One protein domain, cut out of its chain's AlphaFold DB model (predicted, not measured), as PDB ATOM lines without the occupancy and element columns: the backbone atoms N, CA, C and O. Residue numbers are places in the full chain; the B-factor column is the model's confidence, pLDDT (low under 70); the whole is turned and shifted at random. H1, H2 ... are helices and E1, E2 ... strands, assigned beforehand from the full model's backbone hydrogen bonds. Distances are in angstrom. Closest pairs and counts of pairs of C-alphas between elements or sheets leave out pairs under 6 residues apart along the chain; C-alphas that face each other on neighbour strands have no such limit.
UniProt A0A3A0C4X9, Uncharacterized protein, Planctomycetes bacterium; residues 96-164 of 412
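AT A GLANCE: This is residues 96 to 164 of the 412 residues of an uncharacterized protein of Planctomycetes bacterium (UniProt A0A3A0C4X9). Two helices, H1 and H2, form a helical hairpin side by side, and a small strand hairpin, E1 and E2, sits on the other side of H2, with E2 the nearer strand. H2 is thus the middle part, and a long loop, residues 124 to 151, leads from its end to E1, pairing briefly with E2 at residues 138 to 139. The printed part has 69 residues, with two named helices and two named strands in the order H1, H2, E1, E2; the sheet, E1 - E2, is antiparallel. Under half of the residues are in named elements, and these are mostly helix. The whole is compact and rounded, with a radius of gyration of the C-alphas of 11.5 A and spans of 31 by 25 by 19 A.

HOW THE PARTS SIT: The sheet has two strands, E1, residues 152 to 154, and E2, residues 159 to 161, which are antiparallel neighbours and form a hairpin, with an angle of 142 degrees between their directions. N 152 and O 161 are 2.9 A apart and N 154 and O 159 are 2.8 A apart, both within hydrogen-bond range. Residues 138 to 139 pair with residues 159 to 160 of E2, parallel. The closest C-alphas of E2 and H2, residues 110 to 123, are those of Val 159 and Arg 114, 6.6 A apart. Those of E1 and H2, Ser 154 and Phe 117, are 7.9 A apart. H2 touches H1, residues 96 to 105, with its residues 112 to 116 alone; the closest C-alphas are those of Val 103 and Thr 112, 5.8 A apart. H1 and H2 form a helical hairpin, running opposite ways at a shallow tilt of 21 degrees. H1 is apart from E1 and from E2. In H1 and H2 every O i to N i+4 pair is within hydrogen-bond range.

IN THESE COORDINATES: E1 runs 6.5 A from first to last C-alpha and E2 6.0 A. H2 is the longest helix, 20.1 A from C-alpha 110 at (204.139, 178.487, 116.483) to C-alpha 123 at (214.492, 179.597, 99.233). H1 is 14.5 A long and begins with C-alpha 96 at (205.851, 173.852, 98.223). E2 ends with C-alpha 161 at (213.575, 186.961, 112.484).

THE WHOLE: The two C-alphas farthest apart are those of Asp 128 and Arg 144, 31.9 A. The printed part has no cut. The links H1 to H2 and E1 to E2 are tight, and the link H2 to E1, 28 residues, is long. The mean pLDDT of the printed part is 96.3, and no printed residue is under 70.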
ATOM      1  N   PRO A  96     206.437 172.733  97.480       96.88
ATOM      2  CA  PRO A  96     205.851 173.852  98.223       96.88
ATOM      3  C   PRO A  96     204.471 173.538  98.824       96.88
ATOM      4  O   PRO A  96     204.195 173.920  99.968       96.88
ATOM      5  N   ALA A  97     203.641 172.764  98.112       97.06
ATOM      6  CA  ALA A  97     202.292 172.395  98.535       97.06
ATOM      7  C   ALA A  97     202.268 171.629  99.871       97.06
ATOM      8  O   ALA A  97     201.291 171.707 100.626       97.06
ATOM      9  N   ALA A  98     203.349 170.916 100.213       96.19
ATOM     10  CA  ALA A  98     203.474 170.231 101.496       96.19
ATOM     11  C   ALA A  98     203.533 171.228 102.665       96.19
ATOM     12  O   ALA A  98     202.859 171.035 103.680       96.19
ATOM     13  N   ILE A  99     204.292 172.320 102.515       97.25
ATOM     14  CA  ILE A  99     204.392 173.374 103.533       97.25
ATOM     15  C   ILE A  99     203.098 174.188 103.578       97.25
ATOM     16  O   ILE A  99     202.584 174.465 104.663       97.25
ATOM     17  N   GLU A 100     202.518 174.509 102.422       98.19
ATOM     18  CA  GLU A 100     201.235 175.216 102.342       98.19
ATOM     19  C   GLU A 100     200.117 174.459 103.058       98.19
ATOM     20  O   GLU A 100     199.383 175.042 103.859       98.19
ATOM     21  N   SER A 101     200.033 173.145 102.842       97.06
ATOM     22  CA  SER A 101     199.064 172.276 103.515       97.06
ATOM     23  C   SER A 101     199.251 172.291 105.036       97.06
ATOM     24  O   SER A 101     198.275 172.413 105.780       97.06
ATOM     25  N   MET A 102     200.501 172.247 105.515       96.00
ATOM     26  CA  MET A 102     200.818 172.354 106.945       96.00
ATOM     27  C   MET A 102     200.356 173.697 107.530       96.00
ATOM     28  O   MET A 102     199.757 173.728 108.609       96.00
ATOM     29  N   VAL A 103     200.601 174.805 106.822       96.25
ATOM     30  CA  VAL A 103     200.204 176.151 107.265       96.25
ATOM     31  C   VAL A 103     198.695 176.332 107.255       96.25
ATOM     32  O   VAL A 103     198.149 176.832 108.237       96.25
ATOM     33  N   ARG A 104     197.997 175.883 106.208       96.56
ATOM     34  CA  ARG A 104     196.530 175.960 106.129       96.56
ATOM     35  C   ARG A 104     195.855 175.145 107.233       96.56
ATOM     36  O   ARG A 104     194.864 175.607 107.792       96.56
ATOM     37  N   ALA A 105     196.413 173.990 107.600       96.38
ATOM     38  CA  ALA A 105     195.889 173.166 108.687       96.38
ATOM     39  C   ALA A 105     196.073 173.808 110.075       96.38
ATOM     40  O   ALA A 105     195.199 173.684 110.934       96.38
ATOM     41  N   LYS A 106     197.205 174.486 110.326       95.12
ATOM     42  CA  LYS A 106     197.533 175.090 111.636       95.12
ATOM     43  C   LYS A 106     198.124 176.503 111.496       95.12
ATOM     44  O   LYS A 106     199.272 176.733 111.887       95.12
ATOM     45  N   PRO A 107     197.343 177.493 111.027       91.69
ATOM     46  CA  PRO A 107     197.862 178.809 110.635       91.69
ATOM     47  C   PRO A 107     198.439 179.610 111.808       91.69
ATOM     48  O   PRO A 107     199.380 180.381 111.649       91.69
ATOM     49  N   THR A 108     197.909 179.425 113.018       91.75
ATOM     50  CA  THR A 108     198.387 180.108 114.231       91.75
ATOM     51  C   THR A 108     199.492 179.334 114.960       91.75
ATOM     52  O   THR A 108     200.105 179.870 115.891       91.75
ATOM     53  N   GLY A 109     199.793 178.102 114.532       95.06
ATOM     54  CA  GLY A 109     200.770 177.217 115.161       95.06
ATOM     55  C   GLY A 109     202.174 177.820 115.168       95.06
ATOM     56  O   GLY A 109     202.689 178.238 114.135       95.06
ATOM     57  N   ALA A 110     202.817 177.873 116.336       95.56
ATOM     58  CA  ALA A 110     204.139 178.487 116.483       95.56
ATOM     59  C   ALA A 110     205.198 177.834 115.573       95.56
ATOM     60  O   ALA A 110     205.917 178.536 114.868       95.56
ATOM     61  N   TYR A 111     205.267 176.499 115.548       97.12
ATOM     62  CA  TYR A 111     206.225 175.768 114.710       97.12
ATOM     63  C   TYR A 111     205.883 175.857 113.226       97.12
ATOM     64  O   TYR A 111     206.771 176.096 112.422       97.12
ATOM     65  N   THR A 112     204.605 175.770 112.870       96.62
ATOM     66  CA  THR A 112     204.134 175.917 111.492       96.62
ATOM     67  C   THR A 112     204.517 177.276 110.900       96.62
ATOM     68  O   THR A 112     205.048 177.341 109.797       96.62
ATOM     69  N   ARG A 113     204.352 178.363 111.669       97.56
ATOM     70  CA  ARG A 113     204.771 179.714 111.260       97.56
ATOM     71  C   ARG A 113     206.287 179.850 111.128       97.56
ATOM     72  O   ARG A 113     206.750 180.515 110.209       97.56
ATOM     73  N   ARG A 114     207.057 179.208 112.015       98.25
ATOM     74  CA  ARG A 114     208.526 179.149 111.908       98.25
ATOM     75  C   ARG A 114     208.963 178.389 110.654       98.25
ATOM     76  O   ARG A 114     209.828 178.884 109.949       98.25
ATOM     77  N   ILE A 115     208.356 177.237 110.362       98.44
ATOM     78  CA  ILE A 115     208.641 176.436 109.159       98.44
ATOM     79  C   ILE A 115     208.326 177.245 107.898       98.44
ATOM     80  O   ILE A 115     209.174 177.327 107.018       98.44
ATOM     81  N   TRP A 116     207.157 177.890 107.851       98.38
ATOM     82  CA  TRP A 116     206.770 178.777 106.752       98.38
ATOM     83  C   TRP A 116     207.792 179.897 106.539       98.38
ATOM     84  O   TRP A 116     208.326 180.038 105.443       98.38
ATOM     85  N   PHE A 117     208.138 180.624 107.606       98.56
ATOM     86  CA  PHE A 117     209.144 181.681 107.544       98.56
ATOM     87  C   PHE A 117     210.500 181.165 107.047       98.56
ATOM     88  O   PHE A 117     211.095 181.779 106.169       98.56
ATOM     89  N   LEU A 118     210.989 180.047 107.589       98.56
ATOM     90  CA  LEU A 118     212.290 179.486 107.217       98.56
ATOM     91  C   LEU A 118     212.309 179.007 105.763       98.56
ATOM     92  O   LEU A 118     213.334 179.159 105.108       98.56
ATOM     93  N   TYR A 119     211.196 178.465 105.258       98.56
ATOM     94  CA  TYR A 119     211.070 178.070 103.858       98.56
ATOM     95  C   TYR A 119     211.203 179.281 102.928       98.56
ATOM     96  O   TYR A 119     212.086 179.287 102.070       98.56
ATOM     97  N   GLU A 120     210.385 180.323 103.123       98.31
ATOM     98  CA  GLU A 120     210.437 181.519 102.266       98.31
ATOM     99  C   GLU A 120     211.789 182.236 102.402       98.31
ATOM    100  O   GLU A 120     212.353 182.699 101.414       98.31
ATOM    101  N   TRP A 121     212.355 182.278 103.615       98.19
ATOM    102  CA  TRP A 121     213.636 182.930 103.886       98.19
ATOM    103  C   TRP A 121     214.822 182.205 103.239       98.19
ATOM    104  O   TRP A 121     215.669 182.862 102.645       98.19
ATOM    105  N   LEU A 122     214.892 180.871 103.321       97.38
ATOM    106  CA  LEU A 122     215.998 180.098 102.736       97.38
ATOM    107  C   LEU A 122     215.902 179.980 101.213       97.38
ATOM    108  O   LEU A 122     216.927 179.960 100.540       97.38
ATOM    109  N   THR A 123     214.689 179.855 100.670       96.62
ATOM    110  CA  THR A 123     214.492 179.597  99.233       96.62
ATOM    111  C   THR A 123     214.279 180.868  98.414       96.62
ATOM    112  O   THR A 123     214.398 180.825  97.191       96.62
ATOM    113  N   GLY A 124     213.910 181.979  99.060       96.38
ATOM    114  CA  GLY A 124     213.462 183.202  98.391       96.38
ATOM    115  C   GLY A 124     212.112 183.062  97.673       96.38
ATOM    116  O   GLY A 124     211.709 183.981  96.963       96.38
ATOM    117  N   ARG A 125     211.417 181.925  97.819       96.31
ATOM    118  CA  ARG A 125     210.130 181.649  97.167       96.31
ATOM    119  C   ARG A 125     208.993 181.915  98.138       96.31
ATOM    120  O   ARG A 125     208.899 181.257  99.170       96.31
ATOM    121  N   GLU A 126     208.121 182.849  97.786       97.06
ATOM    122  CA  GLU A 126     206.890 183.110  98.528       97.06
ATOM    123  C   GLU A 126     205.865 181.993  98.260       97.06
ATOM    124  O   GLU A 126     205.632 181.634  97.107       97.06
ATOM    125  N   LEU A 127     205.279 181.424  99.318       97.56
ATOM    126  CA  LEU A 127     204.243 180.387  99.209       97.56
ATOM    127  C   LEU A 127     202.874 181.005  98.902       97.56
ATOM    128  O   LEU A 127     202.603 182.132  99.328       97.56
ATOM    129  N   ASP A 128     201.970 180.251  98.267       97.25
ATOM    130  CA  ASP A 128     200.581 180.681  98.062       97.25
ATOM    131  C   ASP A 128     199.785 180.574  99.374       97.25
ATOM    132  O   ASP A 128     199.024 179.638  99.630       97.25
ATOM    133  N   LEU A 129     200.022 181.532 100.269       96.00
ATOM    134  CA  LEU A 129     199.403 181.638 101.582       96.00
ATOM    135  C   LEU A 129     199.072 183.104 101.883       96.00
ATOM    136  O   LEU A 129     199.920 183.981 101.717       96.00
ATOM    137  N   PRO A 130     197.869 183.417 102.389       95.38
ATOM    138  CA  PRO A 130     197.560 184.780 102.792       95.38
ATOM    139  C   PRO A 130     198.395 185.186 104.023       95.38
ATOM    140  O   PRO A 130     198.580 184.378 104.939       95.38
ATOM    141  N   PRO A 131     198.845 186.452 104.124       95.06
ATOM    142  CA  PRO A 131     199.586 186.928 105.287       95.06
ATOM    143  C   PRO A 131     198.735 186.851 106.562       95.06
ATOM    144  O   PRO A 131     197.557 187.227 106.580       95.06
ATOM    145  N   LEU A 132     199.351 186.442 107.672       93.94
ATOM    146  CA  LEU A 132     198.678 186.403 108.966       93.94
ATOM    147  C   LEU A 132     198.455 187.809 109.517       93.94
ATOM    148  O   LEU A 132     199.388 188.553 109.817       93.94
ATOM    149  N   ARG A 133     197.187 188.150 109.754       88.44
ATOM    150  CA  ARG A 133     196.799 189.455 110.315       88.44
ATOM    151  C   ARG A 133     196.828 189.490 111.850       88.44
ATOM    152  O   ARG A 133     197.029 190.540 112.455       88.44
ATOM    153  N   ARG A 134     196.651 188.348 112.525       85.38
ATOM    154  CA  ARG A 134     196.496 188.236 113.995       85.38
ATOM    155  C   ARG A 134     197.423 187.156 114.579       85.38
ATOM    156  O   ARG A 134     197.928 186.329 113.830       85.38
ATOM    157  N   GLY A 135     197.678 187.194 115.890       84.38
ATOM    158  CA  GLY A 135     198.552 186.244 116.606       84.38
ATOM    159  C   GLY A 135     199.769 186.889 117.284       84.38
ATOM    160  O   GLY A 135     200.116 188.027 116.998       84.38
ATOM    161  N   SER A 136     200.428 186.197 118.210       93.75
ATOM    162  CA  SER A 136     201.674 186.682 118.823       93.75
ATOM    163  C   SER A 136     202.876 186.441 117.906       93.75
ATOM    164  O   SER A 136     202.873 185.513 117.093       93.75
ATOM    165  N   TYR A 137     203.922 187.259 118.035       97.19
ATOM    166  CA  TYR A 137     205.192 186.970 117.372       97.19
ATOM    167  C   TYR A 137     205.907 185.803 118.057       97.19
ATOM    168  O   TYR A 137     205.963 185.750 119.285       97.19
ATOM    169  N   VAL A 138     206.453 184.887 117.256       97.38
ATOM    170  CA  VAL A 138     207.341 183.805 117.710       97.38
ATOM    171  C   VAL A 138     208.729 184.010 117.118       97.38
ATOM    172  O   VAL A 138     208.836 184.449 115.979       97.38
ATOM    173  N   ASP A 139     209.782 183.708 117.867       98.44
ATOM    174  CA  ASP A 139     211.153 183.791 117.360       98.44
ATOM    175  C   ASP A 139     211.457 182.671 116.355       98.44
ATOM    176  O   ASP A 139     211.008 181.530 116.513       98.44
ATOM    177  N   ALA A 140     212.210 182.996 115.302       98.12
ATOM    178  CA  ALA A 140     212.656 182.023 114.307       98.12
ATOM    179  C   ALA A 140     213.621 181.002 114.936       98.12
ATOM    180  O   ALA A 140     213.429 179.787 114.804       98.12
ATOM    181  N   LEU A 141     214.604 181.506 115.680       97.75
ATOM    182  CA  LEU A 141     215.633 180.771 116.408       97.75
ATOM    183  C   LEU A 141     215.317 180.753 117.912       97.75
ATOM    184  O   LEU A 141     214.950 181.773 118.496       97.75
ATOM    185  N   ASP A 142     215.470 179.592 118.554       97.25
ATOM    186  CA  ASP A 142     215.275 179.453 120.003       97.25
ATOM    187  C   ASP A 142     216.543 179.883 120.753       97.25
ATOM    188  O   ASP A 142     217.551 179.169 120.749       97.25
ATOM    189  N   ALA A 143     216.477 181.035 121.426       96.69
ATOM    190  CA  ALA A 143     217.609 181.640 122.129       96.69
ATOM    191  C   ALA A 143     218.162 180.788 123.291       96.69
ATOM    192  O   ALA A 143     219.245 181.075 123.804       96.69
ATOM    193  N   ARG A 144     217.432 179.746 123.722       96.12
ATOM    194  CA  ARG A 144     217.891 178.786 124.739       96.12
ATOM    195  C   ARG A 144     218.833 177.733 124.163       96.12
ATOM    196  O   ARG A 144     219.622 177.163 124.908       96.12
ATOM    197  N   LEU A 145     218.715 177.440 122.867       95.75
ATOM    198  CA  LEU A 145     219.527 176.433 122.183       95.75
ATOM    199  C   LEU A 145     220.697 177.067 121.433       95.75
ATOM    200  O   LEU A 145     221.777 176.486 121.389       95.75
ATOM    201  N   GLN A 146     220.484 178.241 120.841       97.25
ATOM    202  CA  GLN A 146     221.453 178.917 119.983       97.25
ATOM    203  C   GLN A 146     221.487 180.416 120.280       97.25
ATOM    204  O   GLN A 146     220.539 180.976 120.830       97.25
ATOM    205  N   TYR A 147     222.579 181.075 119.912       97.50
ATOM    206  CA  TYR A 147     222.697 182.522 120.047       97.50
ATOM    207  C   TYR A 147     221.933 183.244 118.918       97.50
ATOM    208  O   TYR A 147     222.175 182.950 117.744       97.50
ATOM    209  N   PRO A 148     221.007 184.168 119.240       97.44
ATOM    210  CA  PRO A 148     220.288 184.952 118.239       97.44
ATOM    211  C   PRO A 148     221.119 186.139 117.731       97.44
ATOM    212  O   PRO A 148     222.145 186.482 118.312       97.44
ATOM    213  N   GLY A 149     220.639 186.810 116.687       96.25
ATOM    214  CA  GLY A 149     221.032 188.181 116.337       96.25
ATOM    215  C   GLY A 149     219.951 189.204 116.683       96.25
ATOM    216  O   GLY A 149     218.927 188.877 117.295       96.25
ATOM    217  N   ALA A 150     220.165 190.446 116.256       94.88
ATOM    218  CA  ALA A 150     219.165 191.506 116.320       94.88
ATOM    219  C   ALA A 150     217.880 191.101 115.573       94.88
ATOM    220  O   ALA A 150     217.917 190.664 114.423       94.88
ATOM    221  N   ALA A 151     216.728 191.238 116.234       95.75
ATOM    222  CA  ALA A 151     215.468 190.716 115.719       95.75
ATOM    223  C   ALA A 151     214.737 191.706 114.798       95.75
ATOM    224  O   ALA A 151     214.482 192.850 115.174       95.75
ATOM    225  N   VAL A 152     214.290 191.226 113.634       95.88
ATOM    226  CA  VAL A 152     213.438 191.968 112.691       95.88
ATOM    227  C   VAL A 152     212.105 191.245 112.505       95.88
ATOM    228  O   VAL A 152     212.053 190.041 112.264       95.88
ATOM    229  N   ASN A 153     210.985 191.958 112.607       97.75
ATOM    230  CA  ASN A 153     209.661 191.346 112.483       97.75
ATOM    231  C   ASN A 153     209.309 191.009 111.027       97.75
ATOM    232  O   ASN A 153     209.120 191.904 110.206       97.75
ATOM    233  N   SER A 154     209.065 189.730 110.743       97.31
ATOM    234  CA  SER A 154     208.365 189.289 109.539       97.31
ATOM    235  C   SER A 154     206.854 189.312 109.780       97.31
ATOM    236  O   SER A 154     206.285 188.424 110.425       97.31
ATOM    237  N   ARG A 155     206.192 190.365 109.285       96.88
ATOM    238  CA  ARG A 155     204.759 190.613 109.526       96.88
ATOM    239  C   ARG A 155     203.866 189.523 108.926       96.88
ATOM    240  O   ARG A 155     202.969 189.059 109.623       96.88
ATOM    241  N   ARG A 156     204.159 189.081 107.693       96.25
ATOM    242  CA  ARG A 156     203.438 188.021 106.950       96.25
ATOM    243  C   ARG A 156     203.304 186.735 107.763       96.25
ATOM    244  O   ARG A 156     202.210 186.200 107.901       96.25
ATOM    245  N   HIS A 157     204.411 186.306 108.359       97.44
ATOM    246  CA  HIS A 157     204.514 185.068 109.129       97.44
ATOM    247  C   HIS A 157     204.155 185.243 110.606       97.44
ATOM    248  O   HIS A 157     203.955 184.263 111.325       97.44
ATOM    249  N   ARG A 158     204.135 186.491 111.096       97.62
ATOM    250  CA  ARG A 158     204.154 186.818 112.529       97.62
ATOM    251  C   ARG A 158     205.348 186.150 113.234       97.62
ATOM    252  O   ARG A 158     205.206 185.612 114.331       97.62
ATOM    253  N   VAL A 159     206.522 186.173 112.602       98.31
ATOM    254  CA  VAL A 159     207.775 185.606 113.134       98.31
ATOM    255  C   VAL A 159     208.782 186.729 113.367       98.31
ATOM    256  O   VAL A 159     208.938 187.608 112.524       98.31
ATOM    257  N   ARG A 160     209.444 186.731 114.524       98.50
ATOM    258  CA  ARG A 160     210.621 187.556 114.799       98.50
ATOM    259  C   ARG A 160     211.817 186.857 114.168       98.50
ATOM    260  O   ARG A 160     212.247 185.814 114.655       98.50
ATOM    261  N   ASN A 161     212.321 187.403 113.069       98.25
ATOM    262  CA  ASN A 161     213.575 186.961 112.484       98.25
ATOM    263  C   ASN A 161     214.721 187.427 113.383       98.25
ATOM    264  O   ASN A 161     215.206 188.542 113.236       98.25
ATOM    265  N   ASN A 162     215.102 186.583 114.333       97.81
ATOM    266  CA  ASN A 162     216.252 186.760 115.215       97.81
ATOM    267  C   ASN A 162     217.457 185.918 114.757       97.81
ATOM    268  O   ASN A 162     218.298 185.550 115.578       97.81
ATOM    269  N   LEU A 163     217.526 185.568 113.466       98.19
ATOM    270  CA  LEU A 163     218.720 184.967 112.877       98.19
ATOM    271  C   LEU A 163     219.833 186.025 112.794       98.19
ATOM    272  O   LEU A 163     219.547 187.169 112.448       98.19
ATOM    273  N   PRO A 164     221.095 185.667 113.076       96.94
ATOM    274  CA  PRO A 164     222.213 186.610 113.094       96.94
ATOM    275  C   PRO A 164     222.727 187.021 111.708       96.94
ATOM    276  O   PRO A 164     223.744 187.689 111.616       96.94
TER     277      PRO A 164